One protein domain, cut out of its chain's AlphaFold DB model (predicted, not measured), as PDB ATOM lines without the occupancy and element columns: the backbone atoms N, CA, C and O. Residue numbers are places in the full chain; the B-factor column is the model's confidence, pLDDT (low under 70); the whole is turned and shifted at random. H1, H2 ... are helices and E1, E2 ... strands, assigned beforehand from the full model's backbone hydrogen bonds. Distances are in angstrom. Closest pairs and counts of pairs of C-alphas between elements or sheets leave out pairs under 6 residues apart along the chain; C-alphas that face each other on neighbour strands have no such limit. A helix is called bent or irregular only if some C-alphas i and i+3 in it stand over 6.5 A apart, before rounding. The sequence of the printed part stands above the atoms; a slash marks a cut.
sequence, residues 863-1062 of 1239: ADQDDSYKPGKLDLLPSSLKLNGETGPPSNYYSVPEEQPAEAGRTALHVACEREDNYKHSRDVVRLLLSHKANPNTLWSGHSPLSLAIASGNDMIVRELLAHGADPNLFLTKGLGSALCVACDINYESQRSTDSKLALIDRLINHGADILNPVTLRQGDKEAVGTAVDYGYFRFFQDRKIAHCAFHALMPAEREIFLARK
ATOM      1  N   ALA A 863     253.990 194.387 316.495       86.88
ATOM      2  CA  ALA A 863     254.392 195.749 316.137       86.88
ATOM      3  C   ALA A 863     253.717 196.216 314.825       86.88
ATOM      4  O   ALA A 863     254.378 196.571 313.851       86.88
ATOM      5  N   ASP A 864     252.379 196.175 314.782       84.69
ATOM      6  CA  ASP A 864     251.552 196.538 313.619       84.69
ATOM      7  C   ASP A 864     250.350 197.449 313.954       84.69
ATOM      8  O   ASP A 864     249.341 197.464 313.253       84.69
ATOM      9  N   GLN A 865     250.466 198.265 315.006       82.06
ATOM     10  CA  GLN A 865     249.453 199.235 315.464       82.06
ATOM     11  C   GLN A 865     248.945 200.190 314.357       82.06
ATOM     12  O   GLN A 865     247.744 200.475 314.270       82.06
ATOM     13  N   ASP A 866     249.845 200.658 313.485       79.19
ATOM     14  CA  ASP A 866     249.534 201.596 312.398       79.19
ATOM     15  C   ASP A 866     248.862 200.947 311.174       79.19
ATOM     16  O   ASP A 866     248.313 201.664 310.331       79.19
ATOM     17  N   ASP A 867     248.851 199.611 311.069       79.44
ATOM     18  CA  ASP A 867     248.280 198.916 309.913       79.44
ATOM     19  C   ASP A 867     246.789 199.248 309.702       79.44
ATOM     20  O   ASP A 867     246.043 199.687 310.592       79.44
ATOM     21  N   SER A 868     246.341 198.992 308.472       78.81
ATOM     22  CA  SER A 868     244.932 199.054 308.099       78.81
ATOM     23  C   SER A 868     244.386 197.653 307.844       78.81
ATOM     24  O   SER A 868     244.879 196.914 306.992       78.81
ATOM     25  N   TYR A 869     243.325 197.286 308.560       77.50
ATOM     26  CA  TYR A 869     242.574 196.074 308.267       77.50
ATOM     27  C   TYR A 869     241.886 196.194 306.900       77.50
ATOM     28  O   TYR A 869     241.026 197.055 306.710       77.50
ATOM     29  N   LYS A 870     242.261 195.318 305.954       69.69
ATOM     30  CA  LYS A 870     241.719 195.244 304.581       69.69
ATOM     31  C   LYS A 870     241.563 196.634 303.918       69.69
ATOM     32  O   LYS A 870     240.424 197.052 303.684       69.69
ATOM     33  N   PRO A 871     242.665 197.344 303.578       52.88
ATOM     34  CA  PRO A 871     242.602 198.634 302.884       52.88
ATOM     35  C   PRO A 871     241.681 198.537 301.663       52.88
ATOM     36  O   PRO A 871     241.844 197.675 300.795       52.88
ATOM     37  N   GLY A 872     240.632 199.360 301.674       46.34
ATOM     38  CA  GLY A 872     239.411 199.085 300.924       46.34
ATOM     39  C   GLY A 872     239.614 199.089 299.413       46.34
ATOM     40  O   GLY A 872     240.037 200.084 298.836       46.34
ATOM     41  N   LYS A 873     239.181 198.017 298.737       45.44
ATOM     42  CA  LYS A 873     239.146 197.901 297.261       45.44
ATOM     43  C   LYS A 873     238.051 198.777 296.605       45.44
ATOM     44  O   LYS A 873     237.552 198.456 295.529       45.44
ATOM     45  N   LEU A 874     237.626 199.828 297.305       49.28
ATOM     46  CA  LEU A 874     236.482 200.700 297.051       49.28
ATOM     47  C   LEU A 874     236.769 202.058 297.709       49.28
ATOM     48  O   LEU A 874     236.601 202.205 298.920       49.28
ATOM     49  N   ASP A 875     237.145 203.057 296.911       49.59
ATOM     50  CA  ASP A 875     237.206 204.456 297.349       49.59
ATOM     51  C   ASP A 875     235.786 204.973 297.628       49.59
ATOM     52  O   ASP A 875     235.096 205.510 296.753       49.59
ATOM     53  N   LEU A 876     235.300 204.753 298.853       58.88
ATOM     54  CA  LEU A 876     233.939 205.107 299.245       58.88
ATOM     55  C   LEU A 876     233.737 206.626 299.209       58.88
ATOM     56  O   LEU A 876     234.178 207.367 300.090       58.88
ATOM     57  N   LEU A 877     233.006 207.081 298.189       68.62
ATOM     58  CA  LEU A 877     232.678 208.488 297.995       68.62
ATOM     59  C   LEU A 877     232.015 209.104 299.241       68.62
ATOM     60  O   LEU A 877     231.186 208.454 299.890       68.62
ATOM     61  N   PRO A 878     232.260 210.400 299.527       78.19
ATOM     62  CA  PRO A 878     231.601 211.104 300.618       78.19
ATOM     63  C   PRO A 878     230.078 210.932 300.572       78.19
ATOM     64  O   PRO A 878     229.437 211.245 299.557       78.19
ATOM     65  N   SER A 879     229.524 210.436 301.685       81.12
ATOM     66  CA  SER A 879     228.092 210.173 301.858       81.12
ATOM     67  C   SER A 879     227.232 211.360 301.432       81.12
ATOM     68  O   SER A 879     227.510 212.512 301.758       81.12
ATOM     69  N   SER A 880     226.140 211.073 300.737       84.31
ATOM     70  CA  SER A 880     225.145 212.073 300.340       84.31
ATOM     71  C   SER A 880     224.206 212.503 301.485       84.31
ATOM     72  O   SER A 880     223.345 213.367 301.292       84.31
ATOM     73  N   LEU A 881     224.380 211.941 302.690       85.56
ATOM     74  CA  LEU A 881     223.664 212.335 303.902       85.56
ATOM     75  C   LEU A 881     224.118 213.719 304.402       85.56
ATOM     76  O   LEU A 881     225.299 213.960 304.630       85.56
ATOM     77  N   LYS A 882     223.165 214.631 304.630       84.00
ATOM     78  CA  LYS A 882     223.445 215.968 305.177       84.00
ATOM     79  C   LYS A 882     223.586 215.917 306.697       84.00
ATOM     80  O   LYS A 882     222.569 215.807 307.376       84.00
ATOM     81  N   LEU A 883     224.813 216.047 307.195       86.56
ATOM     82  CA  LEU A 883     225.122 216.307 308.606       86.56
ATOM     83  C   LEU A 883     224.906 217.805 308.899       86.56
ATOM     84  O   LEU A 883     225.349 218.644 308.112       86.56
ATOM     85  N   ASN A 884     224.208 218.145 309.986       83.06
ATOM     86  CA  ASN A 884     223.784 219.514 310.318       83.06
ATOM     87  C   ASN A 884     224.106 219.909 311.777       83.06
ATOM     88  O   ASN A 884     223.498 220.848 312.293       83.06
ATOM     89  N   GLY A 885     225.023 219.202 312.449       81.06
ATOM     90  CA  GLY A 885     225.327 219.415 313.867       81.06
ATOM     91  C   GLY A 885     224.275 218.839 314.822       81.06
ATOM     92  O   GLY A 885     224.064 219.381 315.905       81.06
ATOM     93  N   GLU A 886     223.567 217.776 314.425       86.50
ATOM     94  CA  GLU A 886     222.654 217.057 315.315       86.50
ATOM     95  C   GLU A 886     223.398 216.493 316.542       86.50
ATOM     96  O   GLU A 886     224.491 215.946 316.424       86.50
ATOM     97  N   THR A 887     222.802 216.619 317.733       79.56
ATOM     98  CA  THR A 887     223.438 216.275 319.022       79.56
ATOM     99  C   THR A 887     223.101 214.866 319.530       79.56
ATOM    100  O   THR A 887     223.265 214.599 320.716       79.56
ATOM    101  N   GLY A 888     222.573 213.991 318.671       84.94
ATOM    102  CA  GLY A 888     222.261 212.599 319.001       84.94
ATOM    103  C   GLY A 888     221.193 212.369 320.085       84.94
ATOM    104  O   GLY A 888     220.391 213.258 320.407       84.94
ATOM    105  N   PRO A 889     221.144 211.139 320.627       86.81
ATOM    106  CA  PRO A 889     220.419 210.805 321.850       86.81
ATOM    107  C   PRO A 889     220.916 211.638 323.046       86.81
ATOM    108  O   PRO A 889     222.122 211.816 323.197       86.81
ATOM    109  N   PRO A 890     220.035 212.148 323.927       85.75
ATOM    110  CA  PRO A 890     220.471 212.740 325.189       85.75
ATOM    111  C   PRO A 890     220.934 211.665 326.191       85.75
ATOM    112  O   PRO A 890     220.442 210.537 326.178       85.75
ATOM    113  N   SER A 891     221.838 212.030 327.105       83.88
ATOM    114  CA  SER A 891     222.543 211.123 328.037       83.88
ATOM    115  C   SER A 891     221.686 210.404 329.089       83.88
ATOM    116  O   SER A 891     222.215 209.675 329.919       83.88
ATOM    117  N   ASN A 892     220.363 210.576 329.070       83.00
ATOM    118  CA  ASN A 892     219.414 209.779 329.851       83.00
ATOM    119  C   ASN A 892     218.884 208.539 329.099       83.00
ATOM    120  O   ASN A 892     218.096 207.791 329.674       83.00
ATOM    121  N   TYR A 893     219.273 208.325 327.836       82.94
ATOM    122  CA  TYR A 893     218.860 207.163 327.033       82.94
ATOM    123  C   TYR A 893     219.882 206.022 326.986       82.94
ATOM    124  O   TYR A 893     219.493 204.912 326.638       82.94
ATOM    125  N   TYR A 894     221.146 206.276 327.319       82.50
ATOM    126  CA  TYR A 894     222.263 205.342 327.160       82.50
ATOM    127  C   TYR A 894     223.215 205.413 328.365       82.50
ATOM    128  O   TYR A 894     223.163 206.372 329.139       82.50
ATOM    129  N   SER A 895     224.072 204.405 328.536       78.31
ATOM    130  CA  SER A 895     225.135 204.414 329.553       78.31
ATOM    131  C   SER A 895     226.355 205.167 329.025       78.31
ATOM    132  O   SER A 895     226.778 204.926 327.899       78.31
ATOM    133  N   VAL A 896     226.939 206.073 329.815       68.31
ATOM    134  CA  VAL A 896     228.205 206.725 329.431       68.31
ATOM    135  C   VAL A 896     229.297 205.646 329.344       68.31
ATOM    136  O   VAL A 896     229.424 204.896 330.311       68.31
ATOM    137  N   PRO A 897     230.054 205.541 328.233       62.66
ATOM    138  CA  PRO A 897     231.156 204.589 328.133       62.66
ATOM    139  C   PRO A 897     232.222 204.830 329.205       62.66
ATOM    140  O   PRO A 897     232.489 205.978 329.568       62.66
ATOM    141  N   GLU A 898     232.848 203.751 329.670       59.59
ATOM    142  CA  GLU A 898     234.104 203.828 330.420       59.59
ATOM    143  C   GLU A 898     235.267 204.210 329.481       59.59
ATOM    144  O   GLU A 898     235.066 204.438 328.283       59.59
ATOM    145  N   GLU A 899     236.473 204.381 330.028       59.22
ATOM    146  CA  GLU A 899     237.593 204.965 329.284       59.22
ATOM    147  C   GLU A 899     237.947 204.155 328.030       59.22
ATOM    148  O   GLU A 899     238.073 202.931 328.053       59.22
ATOM    149  N   GLN A 900     238.089 204.861 326.907       63.78
ATOM    150  CA  GLN A 900     238.319 204.242 325.610       63.78
ATOM    151  C   GLN A 900     239.711 203.581 325.580       63.78
ATOM    152  O   GLN A 900     240.703 204.294 325.760       63.78
ATOM    153  N   PRO A 901     239.821 202.262 325.330       68.56
ATOM    154  CA  PRO A 901     241.117 201.602 325.289       68.56
ATOM    155  C   PRO A 901     241.966 202.150 324.140       68.56
ATOM    156  O   PRO A 901     241.462 202.447 323.054       68.56
ATOM    157  N   ALA A 902     243.269 202.281 324.389       74.06
ATOM    158  CA  ALA A 902     244.225 202.710 323.377       74.06
ATOM    159  C   ALA A 902     244.261 201.715 322.203       74.06
ATOM    160  O   ALA A 902     244.246 200.501 322.418       74.06
ATOM    161  N   GLU A 903     244.355 202.230 320.972       79.81
ATOM    162  CA  GLU A 903     244.706 201.397 319.816       79.81
ATOM    163  C   GLU A 903     246.064 200.739 320.067       79.81
ATOM    164  O   GLU A 903     246.992 201.392 320.547       79.81
ATOM    165  N   ALA A 904     246.185 199.459 319.736       82.38
ATOM    166  CA  ALA A 904     247.390 198.666 319.917       82.38
ATOM    167  C   ALA A 904     247.643 197.782 318.686       82.38
ATOM    168  O   ALA A 904     246.874 197.801 317.724       82.38
ATOM    169  N   GLY A 905     248.734 197.017 318.713       86.06
ATOM    170  CA  GLY A 905     248.997 195.951 317.747       86.06
ATOM    171  C   GLY A 905     247.998 194.797 317.815       86.06
ATOM    172  O   GLY A 905     247.240 194.674 318.784       86.06
ATOM    173  N   ARG A 906     248.013 193.923 316.800       90.56
ATOM    174  CA  ARG A 906     247.251 192.665 316.845       90.56
ATOM    175  C   ARG A 906     247.684 191.816 318.036       90.56
ATOM    176  O   ARG A 906     248.854 191.795 318.392       90.56
ATOM    177  N   THR A 907     246.720 191.084 318.585       93.38
ATOM    178  CA  THR A 907     246.947 189.931 319.468       93.38
ATOM    179  C   THR A 907     246.599 188.645 318.714       93.38
ATOM    180  O   THR A 907     245.880 188.692 317.706       93.38
ATOM    181  N   ALA A 908     247.015 187.478 319.215       93.56
ATOM    182  CA  ALA A 908     246.652 186.186 318.621       93.56
ATOM    183  C   ALA A 908     245.122 186.014 318.455       93.56
ATOM    184  O   ALA A 908     244.656 185.463 317.455       93.56
ATOM    185  N   LEU A 909     244.328 186.578 319.376       94.88
ATOM    186  CA  LEU A 909     242.863 186.582 319.307       94.88
ATOM    187  C   LEU A 909     242.317 187.399 318.120       94.88
ATOM    188  O   LEU A 909     241.372 186.956 317.465       94.88
ATOM    189  N   HIS A 910     242.920 188.549 317.788       93.56
ATOM    190  CA  HIS A 910     242.555 189.312 316.586       93.56
ATOM    191  C   HIS A 910     242.823 188.500 315.313       93.56
ATOM    192  O   HIS A 910     241.957 188.407 314.442       93.56
ATOM    193  N   VAL A 911     243.999 187.869 315.233       92.75
ATOM    194  CA  VAL A 911     244.420 187.064 314.077       92.75
ATOM    195  C   VAL A 911     243.505 185.847 313.883       92.75
ATOM    196  O   VAL A 911     243.094 185.562 312.757       92.75
ATOM    197  N   ALA A 912     243.093 185.187 314.968       94.19
ATOM    198  CA  ALA A 912     242.118 184.097 314.927       94.19
ATOM    199  C   ALA A 912     240.713 184.551 314.467       94.19
ATOM    200  O   ALA A 912     240.015 183.802 313.784       94.19
ATOM    201  N   CYS A 913     240.297 185.782 314.795       93.19
ATOM    202  CA  CYS A 913     239.006 186.351 314.377       93.19
ATOM    203  C   CYS A 913     238.996 186.873 312.926       93.19
ATOM    204  O   CYS A 913     237.938 186.910 312.292       93.19
ATOM    205  N   GLU A 914     240.160 187.255 312.388       90.88
ATOM    206  CA  GLU A 914     240.347 187.667 310.988       90.88
ATOM    207  C   GLU A 914     240.200 186.497 309.989       90.88
ATOM    208  O   GLU A 914     239.960 186.729 308.801       90.88
ATOM    209  N   ARG A 915     240.329 185.246 310.449       89.25
ATOM    210  CA  ARG A 915     240.348 184.047 309.601       89.25
ATOM    211  C   ARG A 915     239.046 183.786 308.840       89.25
ATOM    212  O   ARG A 915     237.945 183.782 309.390       89.25
ATOM    213  N   GLU A 916     239.221 183.484 307.554       86.19
ATOM    214  CA  GLU A 916     238.161 183.212 306.572       86.19
ATOM    215  C   GLU A 916     238.324 181.817 305.919       86.19
ATOM    216  O   GLU A 916     237.657 181.520 304.933       86.19
ATOM    217  N   ASP A 917     239.209 180.957 306.449       83.44
ATOM    218  CA  ASP A 917     239.539 179.632 305.896       83.44
ATOM    219  C   ASP A 917     238.573 178.524 306.359       83.44
ATOM    220  O   ASP A 917     237.886 177.908 305.546       83.44
ATOM    221  N   ASN A 918     238.491 178.267 307.670       88.00
ATOM    222  CA  ASN A 918     237.620 177.245 308.243       88.00
ATOM    223  C   ASN A 918     237.060 177.729 309.583       88.00
ATOM    224  O   ASN A 918     237.735 177.728 310.618       88.00
ATOM    225  N   TYR A 919     235.785 178.116 309.562       89.00
ATOM    226  CA  TYR A 919     235.101 178.706 310.708       89.00
ATOM    227  C   TYR A 919     235.011 177.794 311.941       89.00
ATOM    228  O   TYR A 919     234.861 178.320 313.044       89.00
ATOM    229  N   LYS A 920     235.132 176.463 311.785       92.25
ATOM    230  CA  LYS A 920     235.192 175.527 312.919       92.25
ATOM    231  C   LYS A 920     236.526 175.659 313.646       92.25
ATOM    232  O   LYS A 920     236.535 176.047 314.806       92.25
ATOM    233  N   HIS A 921     237.635 175.432 312.945       92.38
ATOM    234  CA  HIS A 921     238.970 175.449 313.550       92.38
ATOM    235  C   HIS A 921     239.325 176.848 314.072       92.38
ATOM    236  O   HIS A 921     239.860 176.980 315.165       92.38
ATOM    237  N   SER A 922     238.906 177.902 313.362       92.75
ATOM    238  CA  SER A 922     239.056 179.288 313.831       92.75
ATOM    239  C   SER A 922     238.258 179.556 315.120       92.75
ATOM    240  O   SER A 922     238.742 180.256 316.005       92.75
ATOM    241  N   ARG A 923     237.055 178.969 315.276       95.00
ATOM    242  CA  ARG A 923     236.315 178.990 316.553       95.00
ATOM    243  C   ARG A 923     237.081 178.237 317.637       95.00
ATOM    244  O   ARG A 923     237.152 178.735 318.751       95.00
ATOM    245  N   ASP A 924     237.629 177.064 317.339       94.81
ATOM    246  CA  ASP A 924     238.315 176.243 318.342       94.81
ATOM    247  C   ASP A 924     239.615 176.905 318.841       94.81
ATOM    248  O   ASP A 924     239.820 176.977 320.050       94.81
ATOM    249  N   VAL A 925     240.393 177.540 317.953       95.31
ATOM    250  CA  VAL A 925     241.506 178.447 318.313       95.31
ATOM    251  C   VAL A 925     241.026 179.589 319.217       95.31
ATOM    252  O   VAL A 925     241.581 179.793 320.294       95.31
ATOM    253  N   VAL A 926     239.969 180.318 318.831       95.81
ATOM    254  CA  VAL A 926     239.405 181.399 319.667       95.81
ATOM    255  C   VAL A 926     238.963 180.880 321.038       95.81
ATOM    256  O   VAL A 926     239.195 181.539 322.047       95.81
ATOM    257  N   ARG A 927     238.353 179.695 321.100       95.44
ATOM    258  CA  ARG A 927     237.851 179.096 322.339       95.44
ATOM    259  C   ARG A 927     238.982 178.710 323.294       95.44
ATOM    260  O   ARG A 927     238.839 178.952 324.489       95.44
ATOM    261  N   LEU A 928     240.096 178.190 322.772       95.50
ATOM    262  CA  LEU A 928     241.321 177.929 323.539       95.50
ATOM    263  C   LEU A 928     241.923 179.232 324.096       95.50
ATOM    264  O   LEU A 928     242.177 179.337 325.295       95.50
ATOM    265  N   LEU A 929     242.081 180.261 323.255       95.69
ATOM    266  CA  LEU A 929     242.592 181.574 323.677       95.69
ATOM    267  C   LEU A 929     241.719 182.191 324.790       95.69
ATOM    268  O   LEU A 929     242.231 182.649 325.812       95.69
ATOM    269  N   LEU A 930     240.391 182.145 324.640       95.12
ATOM    270  CA  LEU A 930     239.441 182.656 325.634       95.12
ATOM    271  C   LEU A 930     239.409 181.825 326.927       95.12
ATOM    272  O   LEU A 930     239.196 182.393 327.999       95.12
ATOM    273  N   SER A 931     239.639 180.505 326.878       94.12
ATOM    274  CA  SER A 931     239.772 179.694 328.099       94.12
ATOM    275  C   SER A 931     241.075 179.986 328.852       94.12
ATOM    276  O   SER A 931     241.083 179.950 330.081       94.12
ATOM    277  N   HIS A 932     242.137 180.378 328.139       93.62
ATOM    278  CA  HIS A 932     243.381 180.916 328.708       93.62
ATOM    279  C   HIS A 932     243.317 182.430 329.030       93.62
ATOM    280  O   HIS A 932     244.340 183.041 329.323       93.62
ATOM    281  N   LYS A 933     242.107 183.016 329.085       92.38
ATOM    282  CA  LYS A 933     241.809 184.401 329.511       92.38
ATOM    283  C   LYS A 933     242.269 185.531 328.569       92.38
ATOM    284  O   LYS A 933     242.390 186.660 329.039       92.38
ATOM    285  N   ALA A 934     242.455 185.273 327.270       93.19
ATOM    286  CA  ALA A 934     242.678 186.334 326.275       93.19
ATOM    287  C   ALA A 934     241.614 187.445 326.367       93.19
ATOM    288  O   ALA A 934     240.421 187.142 326.476       93.19
ATOM    289  N   ASN A 935     242.010 188.715 326.279       91.50
ATOM    290  CA  ASN A 935     241.109 189.850 326.460       91.50
ATOM    291  C   ASN A 935     240.310 190.169 325.174       91.50
ATOM    292  O   ASN A 935     240.866 190.706 324.205       91.50
ATOM    293  N   PRO A 936     238.979 189.936 325.156       92.94
ATOM    294  CA  PRO A 936     238.153 190.122 323.963       92.94
ATOM    295  C   PRO A 936     237.834 191.592 323.643       92.94
ATOM    296  O   PRO A 936     237.214 191.863 322.613       92.94
ATOM    297  N   ASN A 937     238.233 192.528 324.511       91.50
ATOM    298  CA  ASN A 937     237.916 193.959 324.441       91.50
ATOM    299  C   ASN A 937     239.146 194.826 324.097       91.50
ATOM    300  O   ASN A 937     239.159 196.036 324.323       91.50
ATOM    301  N   THR A 938     240.187 194.204 323.542       91.19
ATOM    302  CA  THR A 938     241.344 194.874 322.930       91.19
ATOM    303  C   THR A 938     240.980 195.511 321.574       91.19
ATOM    304  O   THR A 938     239.938 195.192 320.997       91.19
ATOM    305  N   LEU A 939     241.810 196.442 321.074       90.50
ATOM    306  CA  LEU A 939     241.607 197.129 319.788       90.50
ATOM    307  C   LEU A 939     242.869 197.128 318.912       90.50
ATOM    308  O   LEU A 939     243.903 197.649 319.328       90.50
ATOM    309  N   TRP A 940     242.736 196.679 317.661       89.81
ATOM    310  CA  TRP A 940     243.721 196.851 316.587       89.81
ATOM    311  C   TRP A 940     243.059 197.372 315.306       89.81
ATOM    312  O   TRP A 940     241.965 196.948 314.933       89.81
ATOM    313  N   SER A 941     243.715 198.310 314.613       85.69
ATOM    314  CA  SER A 941     243.180 198.991 313.420       85.69
ATOM    315  C   SER A 941     241.741 199.534 313.605       85.69
ATOM    316  O   SER A 941     240.962 199.628 312.653       85.69
ATOM    317  N   GLY A 942     241.370 199.881 314.840       86.19
ATOM    318  CA  GLY A 942     240.022 200.302 315.228       86.19
ATOM    319  C   GLY A 942     238.945 199.220 315.260       86.19
ATOM    320  O   GLY A 942     237.799 199.531 315.573       86.19
ATOM    321  N   HIS A 943     239.290 197.961 314.999       90.56
ATOM    322  CA  HIS A 943     238.432 196.814 315.264       90.56
ATOM    323  C   HIS A 943     238.745 196.196 316.632       90.56
ATOM    324  O   HIS A 943     239.880 196.239 317.093       90.56
ATOM    325  N   SER A 944     237.741 195.572 317.248       92.62
ATOM    326  CA  SER A 944     237.922 194.617 318.346       92.62
ATOM    327  C   SER A 944     237.840 193.190 317.792       92.62
ATOM    328  O   SER A 944     237.304 193.007 316.693       92.62
ATOM    329  N   PRO A 945     238.271 192.147 318.524       94.56
ATOM    330  CA  PRO A 945     238.082 190.753 318.112       94.56
ATOM    331  C   PRO A 945     236.629 190.428 317.717       94.56
ATOM    332  O   PRO A 945     236.382 189.797 316.688       94.56
ATOM    333  N   LEU A 946     235.650 190.956 318.465       94.62
ATOM    334  CA  LEU A 946     234.224 190.823 318.145       94.62
ATOM    335  C   LEU A 946     233.855 191.499 316.817       94.62
ATOM    336  O   LEU A 946     233.113 190.917 316.025       94.62
ATOM    337  N   SER A 947     234.372 192.700 316.536       92.75
ATOM    338  CA  SER A 947     234.065 193.384 315.276       92.75
ATOM    339  C   SER A 947     234.867 192.849 314.081       92.75
ATOM    340  O   SER A 947     234.358 192.919 312.962       92.75
ATOM    341  N   LEU A 948     236.031 192.217 314.292       91.69
ATOM    342  CA  LEU A 948     236.717 191.401 313.279       91.69
ATOM    343  C   LEU A 948     235.925 190.133 312.940       91.69
ATOM    344  O   LEU A 948     235.737 189.846 311.765       91.69
ATOM    345  N   ALA A 949     235.382 189.418 313.931       93.62
ATOM    346  CA  ALA A 949     234.534 188.244 313.694       93.62
ATOM    347  C   ALA A 949     233.213 188.594 312.972       93.62
ATOM    348  O   ALA A 949     232.665 187.814 312.183       93.62
ATOM    349  N   ILE A 950     232.701 189.809 313.194       92.12
ATOM    350  CA  ILE A 950     231.626 190.370 312.369       92.12
ATOM    351  C   ILE A 950     232.151 190.672 310.955       92.12
ATOM    352  O   ILE A 950     231.508 190.257 309.994       92.12
ATOM    353  N   ALA A 951     233.310 191.313 310.795       89.69
ATOM    354  CA  ALA A 951     233.874 191.656 309.486       89.69
ATOM    355  C   ALA A 951     234.234 190.438 308.603       89.69
ATOM    356  O   ALA A 951     234.029 190.495 307.391       89.69
ATOM    357  N   SER A 952     234.729 189.340 309.190       88.31
ATOM    358  CA  SER A 952     235.119 188.108 308.480       88.31
ATOM    359  C   SER A 952     233.936 187.218 308.090       88.31
ATOM    360  O   SER A 952     234.016 186.470 307.122       88.31
ATOM    361  N   GLY A 953     232.808 187.316 308.804       89.38
ATOM    362  CA  GLY A 953     231.610 186.504 308.554       89.38
ATOM    363  C   GLY A 953     231.374 185.369 309.557       89.38
ATOM    364  O   GLY A 953     230.320 184.731 309.512       89.38
ATOM    365  N   ASN A 954     232.302 185.122 310.486       90.94
ATOM    366  CA  ASN A 954     232.255 183.948 311.359       90.94
ATOM    367  C   ASN A 954     231.257 184.087 312.532       90.94
ATOM    368  O   ASN A 954     231.605 184.405 313.671       90.94
ATOM    369  N   ASP A 955     229.996 183.742 312.267       90.56
ATOM    370  CA  ASP A 955     228.912 183.694 313.261       90.56
ATOM    371  C   ASP A 955     229.064 182.622 314.357       90.56
ATOM    372  O   ASP A 955     228.216 182.574 315.257       90.56
ATOM    373  N   MET A 956     230.090 181.762 314.299       92.06
ATOM    374  CA  MET A 956     230.440 180.832 315.380       92.06
ATOM    375  C   MET A 956     231.359 181.522 316.394       92.06
ATOM    376  O   MET A 956     231.013 181.558 317.571       92.06
ATOM    377  N   ILE A 957     232.438 182.174 315.939       94.75
ATOM    378  CA  ILE A 957     233.324 182.991 316.793       94.75
ATOM    379  C   ILE A 957     232.537 184.080 317.536       94.75
ATOM    380  O   ILE A 957     232.718 184.257 318.738       94.75
ATOM    381  N   VAL A 958     231.595 184.755 316.862       94.44
ATOM    382  CA  VAL A 958     230.733 185.771 317.498       94.44
ATOM    383  C   VAL A 958     229.948 185.209 318.697       94.44
ATOM    384  O   VAL A 958     229.662 185.952 319.629       94.44
ATOM    385  N   ARG A 959     229.592 183.915 318.714       93.75
ATOM    386  CA  ARG A 959     228.887 183.300 319.858       93.75
ATOM    387  C   ARG A 959     229.829 183.048 321.030       93.75
ATOM    388  O   ARG A 959     229.460 183.376 322.150       93.75
ATOM    389  N   GLU A 960     231.019 182.504 320.773       95.75
ATOM    390  CA  GLU A 960     232.013 182.240 321.825       95.75
ATOM    391  C   GLU A 960     232.475 183.555 322.477       95.75
ATOM    392  O   GLU A 960     232.441 183.678 323.697       95.75
ATOM    393  N   LEU A 961     232.794 184.587 321.683       95.94
ATOM    394  CA  LEU A 961     233.195 185.908 322.196       95.94
ATOM    395  C   LEU A 961     232.112 186.549 323.081       95.94
ATOM    396  O   LEU A 961     232.407 187.024 324.175       95.94
ATOM    397  N   LEU A 962     230.848 186.526 322.642       94.75
ATOM    398  CA  LEU A 962     229.722 187.061 323.420       94.75
ATOM    399  C   LEU A 962     229.371 186.207 324.656       94.75
ATOM    400  O   LEU A 962     228.719 186.711 325.571       94.75
ATOM    401  N   ALA A 963     229.785 184.936 324.703       93.69
ATOM    402  CA  ALA A 963     229.676 184.083 325.888       93.69
ATOM    403  C   ALA A 963     230.827 184.314 326.889       93.69
ATOM    404  O   ALA A 963     230.614 184.210 328.094       93.69
ATOM    405  N   HIS A 964     232.017 184.678 326.400       93.94
ATOM    406  CA  HIS A 964     233.220 184.960 327.195       93.94
ATOM    407  C   HIS A 964     233.423 186.457 327.534       93.94
ATOM    408  O   HIS A 964     234.501 186.848 327.973       93.94
ATOM    409  N   GLY A 965     232.396 187.302 327.387       89.75
ATOM    410  CA  GLY A 965     232.411 188.681 327.903       89.75
ATOM    411  C   GLY A 965     232.960 189.761 326.963       89.75
ATOM    412  O   GLY A 965     233.383 190.820 327.433       89.75
ATOM    413  N   ALA A 966     232.941 189.538 325.646       93.44
ATOM    414  CA  ALA A 966     233.150 190.613 324.674       93.44
ATOM    415  C   ALA A 966     232.013 191.652 324.751       93.44
ATOM    416  O   ALA A 966     230.843 191.287 324.615       93.44
ATOM    417  N   ASP A 967     232.337 192.935 324.921       90.56
ATOM    418  CA  ASP A 967     231.346 194.014 324.970       90.56
ATOM    419  C   ASP A 967     230.925 194.447 323.549       90.56
ATOM    420  O   ASP A 967     231.745 194.965 322.785       90.56
ATOM    421  N   PRO A 968     229.641 194.300 323.163       91.56
ATOM    422  CA  PRO A 968     229.155 194.787 321.875       91.56
ATOM    423  C   PRO A 968     229.024 196.322 321.801       91.56
ATOM    424  O   PRO A 968     228.800 196.860 320.711       91.56
ATOM    425  N   ASN A 969     229.138 197.029 322.932       89.81
ATOM    426  CA  ASN A 969     229.068 198.490 323.022       89.81
ATOM    427  C   ASN A 969     230.430 199.184 322.874       89.81
ATOM    428  O   ASN A 969     230.449 200.403 322.683       89.81
ATOM    429  N   LEU A 970     231.531 198.427 322.920       89.12
ATOM    430  CA  LEU A 970     232.900 198.927 322.841       89.12
ATOM    431  C   LEU A 970     233.078 199.869 321.642       89.12
ATOM    432  O   LEU A 970     232.776 199.516 320.497       89.12
ATOM    433  N   PHE A 971     233.558 201.085 321.916       86.19
ATOM    434  CA  PHE A 971     233.641 202.138 320.910       86.19
ATOM    435  C   PHE A 971     234.828 201.919 319.962       86.19
ATOM    436  O   PHE A 971     235.994 202.002 320.352       86.19
ATOM    437  N   LEU A 972     234.511 201.670 318.694       88.06
ATOM    438  CA  LEU A 972     235.462 201.338 317.638       88.06
ATOM    439  C   LEU A 972     236.015 202.604 316.966       88.06
ATOM    440  O   LEU A 972     235.253 203.476 316.532       88.06
ATOM    441  N   THR A 973     237.343 202.692 316.835       84.56
ATOM    442  CA  THR A 973     238.025 203.831 316.195       84.56
ATOM    443  C   THR A 973     238.019 203.710 314.659       84.56
ATOM    444  O   THR A 973     237.130 203.080 314.084       84.56
ATOM    445  N   LYS A 974     238.923 204.434 313.974       77.75
ATOM    446  CA  LYS A 974     239.065 204.565 312.505       77.75
ATOM    447  C   LYS A 974     237.735 204.773 311.724       77.75
ATOM    448  O   LYS A 974     237.677 204.607 310.510       77.75
ATOM    449  N   GLY A 975     236.671 205.229 312.405       75.44
ATOM    450  CA  GLY A 975     235.343 205.526 311.845       75.44
ATOM    451  C   GLY A 975     234.313 204.384 311.884       75.44
ATOM    452  O   GLY A 975     233.320 204.475 311.163       75.44
ATOM    453  N   LEU A 976     234.527 203.332 312.685       78.38
ATOM    454  CA  LEU A 976     233.698 202.112 312.710       78.38
ATOM    455  C   LEU A 976     232.550 202.136 313.743       78.38
ATOM    456  O   LEU A 976     231.537 201.465 313.548       78.38
ATOM    457  N   GLY A 977     232.658 202.926 314.818       85.00
ATOM    458  CA  GLY A 977     231.567 203.182 315.769       85.00
ATOM    459  C   GLY A 977     231.366 202.097 316.834       85.00
ATOM    460  O   GLY A 977     231.790 202.276 317.969       85.00
ATOM    461  N   SER A 978     230.686 200.997 316.503       89.94
ATOM    462  CA  SER A 978     230.366 199.892 317.435       89.94
ATOM    463  C   SER A 978     230.086 198.578 316.693       89.94
ATOM    464  O   SER A 978     229.966 198.567 315.465       89.94
ATOM    465  N   ALA A 979     229.918 197.460 317.410       91.06
ATOM    466  CA  ALA A 979     229.604 196.166 316.790       91.06
ATOM    467  C   ALA A 979     228.311 196.202 315.938       91.06
ATOM    468  O   ALA A 979     228.269 195.629 314.847       91.06
ATOM    469  N   LEU A 980     227.283 196.942 316.380       92.12
ATOM    470  CA  LEU A 980     226.040 197.161 315.618       92.12
ATOM    471  C   LEU A 980     226.248 198.013 314.354       92.12
ATOM    472  O   LEU A 980     225.530 197.832 313.370       92.12
ATOM    473  N   CYS A 981     227.217 198.934 314.360       91.00
ATOM    474  CA  CYS A 981     227.592 199.712 313.179       91.00
ATOM    475  C   CYS A 981     228.311 198.840 312.144       91.00
ATOM    476  O   CYS A 981     227.935 198.869 310.973       91.00
ATOM    477  N   VAL A 982     229.269 198.010 312.574       90.25
ATOM    478  CA  VAL A 982     230.010 197.086 311.693       90.25
ATOM    479  C   VAL A 982     229.088 196.021 311.087       90.25
ATOM    480  O   VAL A 982     229.183 195.740 309.895       90.25
ATOM    481  N   ALA A 983     228.115 195.503 311.850       90.50
ATOM    482  CA  ALA A 983     227.080 194.595 311.337       90.50
ATOM    483  C   ALA A 983     226.152 195.231 310.273       90.50
ATOM    484  O   ALA A 983     225.497 194.514 309.515       90.50
ATOM    485  N   CYS A 984     226.108 196.568 310.207       88.81
ATOM    486  CA  CYS A 984     225.349 197.353 309.230       88.81
ATOM    487  C   CYS A 984     226.228 197.982 308.128       88.81
ATOM    488  O   CYS A 984     225.715 198.774 307.332       88.81
ATOM    489  N   ASP A 985     227.532 197.692 308.084       87.50
ATOM    490  CA  ASP A 985     228.443 198.314 307.123       87.50
ATOM    491  C   ASP A 985     228.376 197.647 305.740       87.50
ATOM    492  O   ASP A 985     228.277 196.425 305.610       87.50
ATOM    493  N   ILE A 986     228.466 198.460 304.686       82.88
ATOM    494  CA  ILE A 986     228.429 197.990 303.295       82.88
ATOM    495  C   ILE A 986     229.702 197.222 302.913       82.88
ATOM    496  O   ILE A 986     229.649 196.362 302.037       82.88
ATOM    497  N   ASN A 987     230.823 197.471 303.599       80.00
ATOM    498  CA  ASN A 987     232.103 196.807 303.327       80.00
ATOM    499  C   ASN A 987     232.109 195.303 303.644       80.00
ATOM    500  O   ASN A 987     232.866 194.557 303.029       80.00
ATOM    501  N   TYR A 988     231.260 194.854 304.572       79.94
ATOM    502  CA  TYR A 988     231.170 193.450 305.002       79.94
ATOM    503  C   TYR A 988     229.855 192.795 304.549       79.94
ATOM    504  O   TYR A 988     229.483 191.709 304.998       79.94
ATOM    505  N   GLU A 989     229.127 193.453 303.638       78.25
ATOM    506  CA  GLU A 989     227.807 193.021 303.191       78.25
ATOM    507  C   GLU A 989     227.830 191.650 302.499       78.25
ATOM    508  O   GLU A 989     226.887 190.878 302.678       78.25
ATOM    509  N   SER A 990     228.893 191.315 301.764       75.62
ATOM    510  CA  SER A 990     229.007 190.048 301.029       75.62
ATOM    511  C   SER A 990     229.113 188.809 301.924       75.62
ATOM    512  O   SER A 990     228.721 187.731 301.488       75.62
ATOM    513  N   GLN A 991     229.596 188.942 303.168       78.62
ATOM    514  CA  GLN A 991     229.884 187.786 304.031       78.62
ATOM    515  C   GLN A 991     228.631 187.150 304.667       78.62
ATOM    516  O   GLN A 991     228.735 186.091 305.281       78.62
ATOM    517  N   ARG A 992     227.439 187.766 304.561       84.81
ATOM    518  CA  ARG A 992     226.188 187.235 305.151       84.81
ATOM    519  C   ARG A 992     224.937 187.535 304.325       84.81
ATOM    520  O   ARG A 992     224.758 188.645 303.822       84.81
ATOM    521  N   SER A 993     224.000 186.588 304.320       87.56
ATOM    522  CA  SER A 993     222.612 186.802 303.886       87.56
ATOM    523  C   SER A 993     221.885 187.847 304.753       87.56
ATOM    524  O   SER A 993     222.363 188.234 305.823       87.56
ATOM    525  N   THR A 994     220.711 188.305 304.305       87.50
ATOM    526  CA  THR A 994     219.829 189.190 305.090       87.50
ATOM    527  C   THR A 994     219.506 188.598 306.451       87.50
ATOM    528  O   THR A 994     219.691 189.246 307.475       87.50
ATOM    529  N   ASP A 995     219.062 187.348 306.464       88.38
ATOM    530  CA  ASP A 995     218.406 186.769 307.632       88.38
ATOM    531  C   ASP A 995     219.439 186.426 308.715       88.38
ATOM    532  O   ASP A 995     219.185 186.637 309.902       88.38
ATOM    533  N   SER A 996     220.661 186.049 308.314       89.81
ATOM    534  CA  SER A 996     221.803 185.924 309.229       89.81
ATOM    535  C   SER A 996     222.233 187.269 309.826       89.81
ATOM    536  O   SER A 996     222.624 187.302 310.989       89.81
ATOM    537  N   LYS A 997     222.132 188.393 309.093       90.31
ATOM    538  CA  LYS A 997     222.396 189.737 309.656       90.31
ATOM    539  C   LYS A 997     221.335 190.150 310.677       90.31
ATOM    540  O   LYS A 997     221.687 190.709 311.712       90.31
ATOM    541  N   LEU A 998     220.060 189.840 310.430       92.62
ATOM    542  CA  LEU A 998     218.985 190.077 311.401       92.62
ATOM    543  C   LEU A 998     219.221 189.242 312.676       92.62
ATOM    544  O   LEU A 998     219.313 189.797 313.767       92.62
ATOM    545  N   ALA A 999     219.486 187.939 312.528       93.06
ATOM    546  CA  ALA A 999     219.801 187.039 313.643       93.06
ATOM    547  C   ALA A 999     221.152 187.326 314.346       93.06
ATOM    548  O   ALA A 999     221.407 186.804 315.438       93.06
ATOM    549  N   LEU A1000     222.041 188.112 313.729       93.38
ATOM    550  CA  LEU A1000     223.252 188.662 314.346       93.38
ATOM    551  C   LEU A1000     222.922 189.893 315.201       93.38
ATOM    552  O   LEU A1000     223.366 189.965 316.344       93.38
ATOM    553  N   ILE A1001     222.121 190.826 314.679       94.00
ATOM    554  CA  ILE A1001     221.654 192.012 315.416       94.00
ATOM    555  C   ILE A1001     220.866 191.596 316.662       94.00
ATOM    556  O   ILE A1001     221.159 192.083 317.753       94.00
ATOM    557  N   ASP A1002     219.951 190.633 316.529       94.25
ATOM    558  CA  ASP A1002     219.186 190.097 317.659       94.25
ATOM    559  C   ASP A1002     220.104 189.484 318.723       94.25
ATOM    560  O   ASP A1002     219.898 189.683 319.919       94.25
ATOM    561  N   ARG A1003     221.166 188.781 318.309       94.56
ATOM    562  CA  ARG A1003     222.161 188.210 319.228       94.56
ATOM    563  C   ARG A1003     222.950 189.294 319.958       94.56
ATOM    564  O   ARG A1003     223.109 189.191 321.168       94.56
ATOM    565  N   LEU A1004     223.398 190.333 319.254       94.81
ATOM    566  CA  LEU A1004     224.108 191.464 319.860       94.81
ATOM    567  C   LEU A1004     223.223 192.180 320.893       94.81
ATOM    568  O   LEU A1004     223.671 192.434 322.007       94.81
ATOM    569  N   ILE A1005     221.953 192.441 320.568       93.25
ATOM    570  CA  ILE A1005     221.000 193.091 321.485       93.25
ATOM    571  C   ILE A1005     220.682 192.195 322.692       93.25
ATOM    572  O   ILE A1005     220.677 192.679 323.823       93.25
ATOM    573  N   ASN A1006     220.496 190.885 322.490       93.19
ATOM    574  CA  ASN A1006     220.285 189.929 323.584       93.19
ATOM    575  C   ASN A1006     221.503 189.805 324.524       93.19
ATOM    576  O   ASN A1006     221.320 189.511 325.702       93.19
ATOM    577  N   HIS A1007     222.719 190.070 324.031       92.50
ATOM    578  CA  HIS A1007     223.946 190.183 324.834       92.50
ATOM    579  C   HIS A1007     224.268 191.637 325.260       92.50
ATOM    580  O   HIS A1007     225.386 191.925 325.678       92.50
ATOM    581  N   GLY A1008     223.296 192.557 325.207       89.50
ATOM    582  CA  GLY A1008     223.398 193.880 325.838       89.50
ATOM    583  C   GLY A1008     223.848 195.041 324.944       89.50
ATOM    584  O   GLY A1008     224.207 196.092 325.475       89.50
ATOM    585  N   ALA A1009     223.827 194.905 323.615       91.88
ATOM    586  CA  ALA A1009     224.129 196.016 322.707       91.88
ATOM    587  C   ALA A1009     223.037 197.106 322.736       91.88
ATOM    588  O   ALA A1009     221.912 196.878 322.281       91.88
ATOM    589  N   ASP A1010     223.362 198.312 323.213       90.38
ATOM    590  CA  ASP A1010     222.428 199.439 323.246       90.38
ATOM    591  C   ASP A1010     222.447 200.228 321.923       90.38
ATOM    592  O   ASP A1010     223.348 201.016 321.621       90.38
ATOM    593  N   ILE A1011     221.388 200.048 321.131       91.62
ATOM    594  CA  ILE A1011     221.134 200.773 319.875       91.62
ATOM    595  C   ILE A1011     220.951 202.298 320.072       91.62
ATOM    596  O   ILE A1011     220.960 203.050 319.093       91.62
ATOM    597  N   LEU A1012     220.788 202.758 321.319       90.81
ATOM    598  CA  LEU A1012     220.696 204.166 321.719       90.81
ATOM    599  C   LEU A1012     222.061 204.816 321.989       90.81
ATOM    600  O   LEU A1012     222.094 206.024 322.235       90.81
ATOM    601  N   ASN A1013     223.167 204.065 321.947       89.31
ATOM    602  CA  ASN A1013     224.501 204.640 322.117       89.31
ATOM    603  C   ASN A1013     224.796 205.693 321.023       89.31
ATOM    604  O   ASN A1013     224.462 205.482 319.848       89.31
ATOM    605  N   PRO A1014     225.408 206.837 321.384       88.56
ATOM    606  CA  PRO A1014     225.687 207.921 320.451       88.56
ATOM    607  C   PRO A1014     226.791 207.525 319.465       88.56
ATOM    608  O   PRO A1014     227.908 207.202 319.860       88.56
ATOM    609  N   VAL A1015     226.496 207.607 318.166       88.06
ATOM    610  CA  VAL A1015     227.468 207.337 317.097       88.06
ATOM    611  C   VAL A1015     227.811 208.635 316.376       88.06
ATOM    612  O   VAL A1015     226.941 209.277 315.782       88.06
ATOM    613  N   THR A1016     229.084 209.020 316.421       87.81
ATOM    614  CA  THR A1016     229.597 210.242 315.791       87.81
ATOM    615  C   THR A1016     229.880 210.016 314.306       87.81
ATOM    616  O   THR A1016     230.771 209.256 313.935       87.81
ATOM    617  N   LEU A1017     229.146 210.715 313.443       87.75
ATOM    618  CA  LEU A1017     229.318 210.702 311.992       87.75
ATOM    619  C   LEU A1017     230.157 211.916 311.570       87.75
ATOM    620  O   LEU A1017     229.798 213.050 311.889       87.75
ATOM    621  N   ARG A1018     231.258 211.687 310.841       84.88
ATOM    622  CA  ARG A1018     232.202 212.729 310.391       84.88
ATOM    623  C   ARG A1018     232.320 212.739 308.863       84.88
ATOM    624  O   ARG A1018     232.339 211.685 308.229       84.88
ATOM    625  N   GLN A1019     232.410 213.925 308.264       82.25
ATOM    626  CA  GLN A1019     232.623 214.126 306.828       82.25
ATOM    627  C   GLN A1019     233.341 215.463 306.589       82.25
ATOM    628  O   GLN A1019     232.701 216.513 306.489       82.25
ATOM    629  N   GLY A1020     234.674 215.425 306.498       80.69
ATOM    630  CA  GLY A1020     235.492 216.641 306.552       80.69
ATOM    631  C   GLY A1020     235.196 217.420 307.837       80.69
ATOM    632  O   GLY A1020     235.050 216.818 308.901       80.69
ATOM    633  N   ASP A1021     234.998 218.733 307.720       78.19
ATOM    634  CA  ASP A1021     234.664 219.622 308.848       78.19
ATOM    635  C   ASP A1021     233.242 219.428 309.415       78.19
ATOM    636  O   ASP A1021     232.848 220.118 310.355       78.19
ATOM    637  N   LYS A1022     232.423 218.546 308.822       85.31
ATOM    638  CA  LYS A1022     231.031 218.332 309.238       85.31
ATOM    639  C   LYS A1022     230.920 217.133 310.159       85.31
ATOM    640  O   LYS A1022     231.333 216.028 309.814       85.31
ATOM    641  N   GLU A1023     230.266 217.354 311.286       88.38
ATOM    642  CA  GLU A1023     230.058 216.365 312.333       88.38
ATOM    643  C   GLU A1023     228.584 216.366 312.760       88.38
ATOM    644  O   GLU A1023     227.928 217.413 312.778       88.38
ATOM    645  N   ALA A1024     228.042 215.187 313.056       88.50
ATOM    646  CA  ALA A1024     226.738 215.024 313.690       88.50
ATOM    647  C   ALA A1024     226.715 213.723 314.493       88.50
ATOM    648  O   ALA A1024     227.216 212.696 314.037       88.50
ATOM    649  N   VAL A1025     226.096 213.753 315.667       89.19
ATOM    650  CA  VAL A1025     225.886 212.572 316.502       89.19
ATOM    651  C   VAL A1025     224.502 212.000 316.198       89.19
ATOM    652  O   VAL A1025     223.508 212.729 316.144       89.19
ATOM    653  N   GLY A1026     224.441 210.688 315.990       90.38
ATOM    654  CA  GLY A1026     223.220 209.926 315.745       90.38
ATOM    655  C   GLY A1026     223.229 208.604 316.508       90.38
ATOM    656  O   GLY A1026     223.785 208.510 317.598       90.38
ATOM    657  N   THR A1027     222.610 207.585 315.921       92.81
ATOM    658  CA  THR A1027     222.549 206.200 316.429       92.81
ATOM    659  C   THR A1027     223.194 205.221 315.442       92.81
ATOM    660  O   THR A1027     223.490 205.593 314.303       92.81
ATOM    661  N   ALA A1028     223.316 203.939 315.805       92.12
ATOM    662  CA  ALA A1028     223.712 202.885 314.861       92.12
ATOM    663  C   ALA A1028     222.801 202.821 313.609       92.12
ATOM    664  O   ALA A1028     223.263 202.498 312.515       92.12
ATOM    665  N   VAL A1029     221.524 203.216 313.727       93.75
ATOM    666  CA  VAL A1029     220.601 203.315 312.580       93.75
ATOM    667  C   VAL A1029     220.981 204.476 311.656       93.75
ATOM    668  O   VAL A1029     220.955 204.336 310.434       93.75
ATOM    669  N   ASP A1030     221.376 205.621 312.221       92.94
ATOM    670  CA  ASP A1030     221.872 206.765 311.445       92.94
ATOM    671  C   ASP A1030     223.210 206.451 310.753       92.94
ATOM    672  O   ASP A1030     223.401 206.872 309.613       92.94
ATOM    673  N   TYR A1031     224.086 205.654 311.382       91.81
ATOM    674  CA  TYR A1031     225.303 205.112 310.756       91.81
ATOM    675  C   TYR A1031     224.982 204.202 309.563       91.81
ATOM    676  O   TYR A1031     225.521 204.405 308.475       91.81
ATOM    677  N   GLY A1032     224.043 203.260 309.716       91.06
ATOM    678  CA  GLY A1032     223.590 202.409 308.612       91.06
ATOM    679  C   GLY A1032     223.042 203.223 307.430       91.06
ATOM    680  O   GLY A1032     223.370 202.951 306.275       91.06
ATOM    681  N   TYR A1033     222.286 204.295 307.695       92.00
ATOM    682  CA  TYR A1033     221.872 205.230 306.644       92.00
ATOM    683  C   TYR A1033     223.039 206.047 306.066       92.00
ATOM    684  O   TYR A1033     223.066 206.282 304.859       92.00
ATOM    685  N   PHE A1034     224.007 206.477 306.877       90.62
ATOM    686  CA  PHE A1034     225.201 207.187 306.408       90.62
ATOM    687  C   PHE A1034     226.022 206.332 305.435       90.62
ATOM    688  O   PHE A1034     226.377 206.840 304.368       90.62
ATOM    689  N   ARG A1035     226.233 205.043 305.745       88.56
ATOM    690  CA  ARG A1035     226.843 204.048 304.845       88.56
ATOM    691  C   ARG A1035     225.997 203.800 303.598       88.56
ATOM    692  O   ARG A1035     226.515 203.932 302.494       88.56
ATOM    693  N   PHE A1036     224.689 203.572 303.739       89.75
ATOM    694  CA  PHE A1036     223.779 203.431 302.592       89.75
ATOM    695  C   PHE A1036     223.889 204.610 301.606       89.75
ATOM    696  O   PHE A1036     223.907 204.405 300.399       89.75
ATOM    697  N   PHE A1037     224.022 205.843 302.107       89.31
ATOM    698  CA  PHE A1037     224.159 207.052 301.286       89.31
ATOM    699  C   PHE A1037     225.582 207.332 300.747       89.31
ATOM    700  O   PHE A1037     225.743 208.324 300.023       89.31
ATOM    701  N   GLN A1038     226.590 206.500 301.052       87.44
ATOM    702  CA  GLN A1038     227.899 206.489 300.367       87.44
ATOM    703  C   GLN A1038     227.794 205.798 298.999       87.44
ATOM    704  O   GLN A1038     228.304 206.322 298.008       87.44
ATOM    705  N   ASP A1039     227.045 204.694 298.910       86.50
ATOM    706  CA  ASP A1039     226.724 204.034 297.642       86.50
ATOM    707  C   ASP A1039     225.709 204.862 296.841       86.50
ATOM    708  O   ASP A1039     224.488 204.703 296.930       86.50
ATOM    709  N   ARG A1040     226.230 205.785 296.028       84.38
ATOM    710  CA  ARG A1040     225.398 206.681 295.220       84.38
ATOM    711  C   ARG A1040     224.604 205.950 294.137       84.38
ATOM    712  O   ARG A1040     223.571 206.477 293.726       84.38
ATOM    713  N   LYS A1041     225.054 204.770 293.693       84.81
ATOM    714  CA  LYS A1041     224.379 203.980 292.656       84.81
ATOM    715  C   LYS A1041     223.097 203.384 293.227       84.81
ATOM    716  O   LYS A1041     222.012 203.684 292.740       84.81
ATOM    717  N   ILE A1042     223.202 202.640 294.326       86.44
ATOM    718  CA  ILE A1042     222.048 201.995 294.964       86.44
ATOM    719  C   ILE A1042     221.140 203.017 295.673       86.44
ATOM    720  O   ILE A1042     219.924 202.832 295.698       86.44
ATOM    721  N   ALA A1043     221.677 204.124 296.201       85.94
ATOM    722  CA  ALA A1043     220.873 205.104 296.938       85.94
ATOM    723  C   ALA A1043     220.090 206.117 296.077       85.94
ATOM    724  O   ALA A1043     219.059 206.607 296.547       85.94
ATOM    725  N   HIS A1044     220.555 206.465 294.865       84.62
ATOM    726  CA  HIS A1044     219.932 207.521 294.034       84.62
ATOM    727  C   HIS A1044     219.389 207.060 292.680       84.62
ATOM    728  O   HIS A1044     218.537 207.756 292.122       84.62
ATOM    729  N   CYS A1045     219.819 205.918 292.134       86.56
ATOM    730  CA  CYS A1045     219.191 205.390 290.923       86.56
ATOM    731  C   CYS A1045     217.752 204.934 291.217       86.56
ATOM    732  O   CYS A1045     217.459 204.332 292.251       86.56
ATOM    733  N   ALA A1046     216.829 205.206 290.291       88.56
ATOM    734  CA  ALA A1046     215.458 204.728 290.420       88.56
ATOM    735  C   ALA A1046     215.426 203.190 290.373       88.56
ATOM    736  O   ALA A1046     216.096 202.581 289.545       88.56
ATOM    737  N   PHE A1047     214.610 202.555 291.219       87.81
ATOM    738  CA  PHE A1047     214.609 201.095 291.415       87.81
ATOM    739  C   PHE A1047     214.441 200.268 290.120       87.81
ATOM    740  O   PHE A1047     214.997 199.181 290.003       87.81
ATOM    741  N   HIS A1048     213.719 200.787 289.121       88.00
ATOM    742  CA  HIS A1048     213.553 200.132 287.817       88.00
ATOM    743  C   HIS A1048     214.796 200.214 286.907       88.00
ATOM    744  O   HIS A1048     214.902 199.426 285.972       88.00
ATOM    745  N   ALA A1049     215.723 201.139 287.172       90.81
ATOM    746  CA  ALA A1049     216.988 201.302 286.451       90.81
ATOM    747  C   ALA A1049     218.154 200.516 287.085       90.81
ATOM    748  O   ALA A1049     219.200 200.377 286.458       90.81
ATOM    749  N   LEU A1050     217.978 199.988 288.303       91.88
ATOM    750  CA  LEU A1050     218.919 199.055 288.930       91.88
ATOM    751  C   LEU A1050     218.869 197.681 288.241       91.88
ATOM    752  O   LEU A1050     217.793 197.231 287.826       91.88
ATOM    753  N   MET A1051     220.009 196.991 288.185       91.69
ATOM    754  CA  MET A1051     220.120 195.590 287.752       91.69
ATOM    755  C   MET A1051     219.468 194.632 288.774       91.69
ATOM    756  O   MET A1051     219.309 195.017 289.931       91.69
ATOM    757  N   PRO A1052     219.108 193.380 288.420       91.38
ATOM    758  CA  PRO A1052     218.446 192.450 289.348       91.38
ATOM    759  C   PRO A1052     219.171 192.273 290.695       91.38
ATOM    760  O   PRO A1052     218.578 192.549 291.734       91.38
ATOM    761  N   ALA A1053     220.473 191.968 290.682       87.69
ATOM    762  CA  ALA A1053     221.280 191.852 291.903       87.69
ATOM    763  C   ALA A1053     221.372 193.174 292.699       87.69
ATOM    764  O   ALA A1053     221.396 193.178 293.926       87.69
ATOM    765  N   GLU A1054     221.360 194.328 292.026       89.75
ATOM    766  CA  GLU A1054     221.358 195.641 292.690       89.75
ATOM    767  C   GLU A1054     220.005 195.947 293.349       89.75
ATOM    768  O   GLU A1054     219.959 196.608 294.386       89.75
ATOM    769  N   ARG A1055     218.896 195.441 292.789       91.31
ATOM    770  CA  ARG A1055     217.566 195.491 293.418       91.31
ATOM    771  C   ARG A1055     217.502 194.589 294.644       91.31
ATOM    772  O   ARG A1055     216.902 194.988 295.638       91.31
ATOM    773  N   GLU A1056     218.123 193.415 294.593       89.81
ATOM    774  CA  GLU A1056     218.239 192.505 295.737       89.81
ATOM    775  C   GLU A1056     219.048 193.150 296.870       89.81
ATOM    776  O   GLU A1056     218.548 193.232 297.990       89.81
ATOM    777  N   ILE A1057     220.215 193.739 296.576       89.19
ATOM    778  CA  ILE A1057     221.012 194.506 297.553       89.19
ATOM    779  C   ILE A1057     220.219 195.713 298.092       89.19
ATOM    780  O   ILE A1057     220.181 195.945 299.301       89.19
ATOM    781  N   PHE A1058     219.519 196.466 297.234       90.94
ATOM    782  CA  PHE A1058     218.654 197.572 297.664       90.94
ATOM    783  C   PHE A1058     217.571 197.109 298.651       90.94
ATOM    784  O   PHE A1058     217.340 197.761 299.673       90.94
ATOM    785  N   LEU A1059     216.903 195.988 298.361       91.69
ATOM    786  CA  LEU A1059     215.870 195.412 299.222       91.69
ATOM    787  C   LEU A1059     216.463 194.876 300.531       91.69
ATOM    788  O   LEU A1059     215.909 195.173 301.588       91.69
ATOM    789  N   ALA A1060     217.607 194.194 300.478       90.38
ATOM    790  CA  ALA A1060     218.336 193.684 301.637       90.38
ATOM    791  C   ALA A1060     218.732 194.806 302.610       90.38
ATOM    792  O   ALA A1060     218.338 194.786 303.779       90.38
ATOM    793  N   ARG A1061     219.425 195.845 302.119       91.44
ATOM    794  CA  ARG A1061     219.795 197.026 302.922       91.44
ATOM    795  C   ARG A1061     218.567 197.745 303.473       91.44
ATOM    796  O   ARG A1061     218.565 198.180 304.622       91.44
ATOM    797  N   LYS A1062     217.493 197.860 302.683       90.75
ATOM    798  CA  LYS A1062     216.239 198.474 303.138       90.75
ATOM    799  C   LYS A1062     215.578 197.663 304.257       90.75
ATOM    800  O   LYS A1062     215.127 198.264 305.226       90.75
TER     801      LYS A1062
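Overview. This is residues 863 to 1062 of the 1239 residues of the protein "ankyrin repeat and MYND domain-containing protein 1" of Erinaceus europaeus (UniProt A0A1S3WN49). Short helices stand in two rows side by side, H1, H3, H5 and H8 in one and H2, H4 and H7 in the other, with a small strand hairpin, E1 and E2, beside H8, and two more helices that touch each other, H9 and H10, near the same end. A long first stretch with no named element, residues 863 to 907, runs round the outside past the hairpin before it reaches H1. The printed part has 200 residues, with named elements in the order H1 to H7, E1, E2, H8 to H10; the sheet has the order E1 - E2 and is antiparallel. The class is mostly helix, though under half of the residues are in named elements. The whole is compact, with a radius of gyration of the C-alphas of 17.1 A and spans of 52, 40 and 34 A.

Along the chain. E1 is residues 1015 to 1019 and E2 residues 1022 to 1026. H8 is residues 1028 to 1036, 12.3 A long. H9 is residues 1040 to 1044, and H10, residues 1052 to 1062, is 15.2 A long and ends with C-alpha 1062 at (216.239, 198.474, 303.138). H1, residues 908 to 914, begins with C-alpha 908 at (246.652, 186.186, 318.621). H2 is residues 919 to 931, 18.0 A; H3 is 945 to 952; H4 is 957 to 963; H5 is 979 to 982; H6 is 986 to 991; H7 is 994 to 1006, 18.5 A. H6 is irregular, with C-alphas 987 and 990 7.8 A apart.

Arrangement. E1 and E2 form a hairpin, with N 1017 and O 1024 within hydrogen-bond range at 2.8 A. The closest C-alphas of E1 and H8 are those of Val 1015 and Ala 1028, 6.2 A apart. H8 touches H5, closest at the C-alphas of Cys 981 and Ala 1028, 5.3 A. H5 touches the hub H3, at Ser 947 and Ala 979, 5.5 A between C-alphas. H3 touches H1 at a shallow tilt of 29 degrees, the same way, with the C-alphas of Cys 913 and Ala 949 closest at 4.9 A. Helical hairpins are H1 and H2, at 28 degrees, closest at the C-alphas of Ala 912 and Ser 922, 5.8 A, and H3 and H4, at 28 degrees, closest at those of Ala 949 and Val 958, 5.9 A. H2 touches H4, at Arg 923 and Ile 957, 5.0 A between C-alphas. H6 touches H3, about perpendicular at 75 degrees, closest at the C-alphas of Ala 951 and Tyr 988, 5.5 A. H5 and H7 only just touch, with 3 pairs of C-alphas within 8 A, H7 by residues 1001 to 1004 alone, closest at Leu 980 and Ile 1001, 6.8 A. H9 touches H10, at Ile 1042 and Phe 1058, 6.2 A between C-alphas. Every O i to N i+4 pair is within range in H1, H2, H3, H4, H7, H8, H9 and H10; H6 has 0 of 2, with 2 of 3 O i to N i+3 pairs, and H5 is too short for such a pair.

Size, cuts and confidence. The C-alphas farthest apart, those of His 932 and His 1048, are 54.1 A apart. The printed part has no cut. The links H2 to H3 and H4 to H5 are long. The mean pLDDT of the printed part is 86.6; residues 870 to 877 and 896 to 901 are under 70.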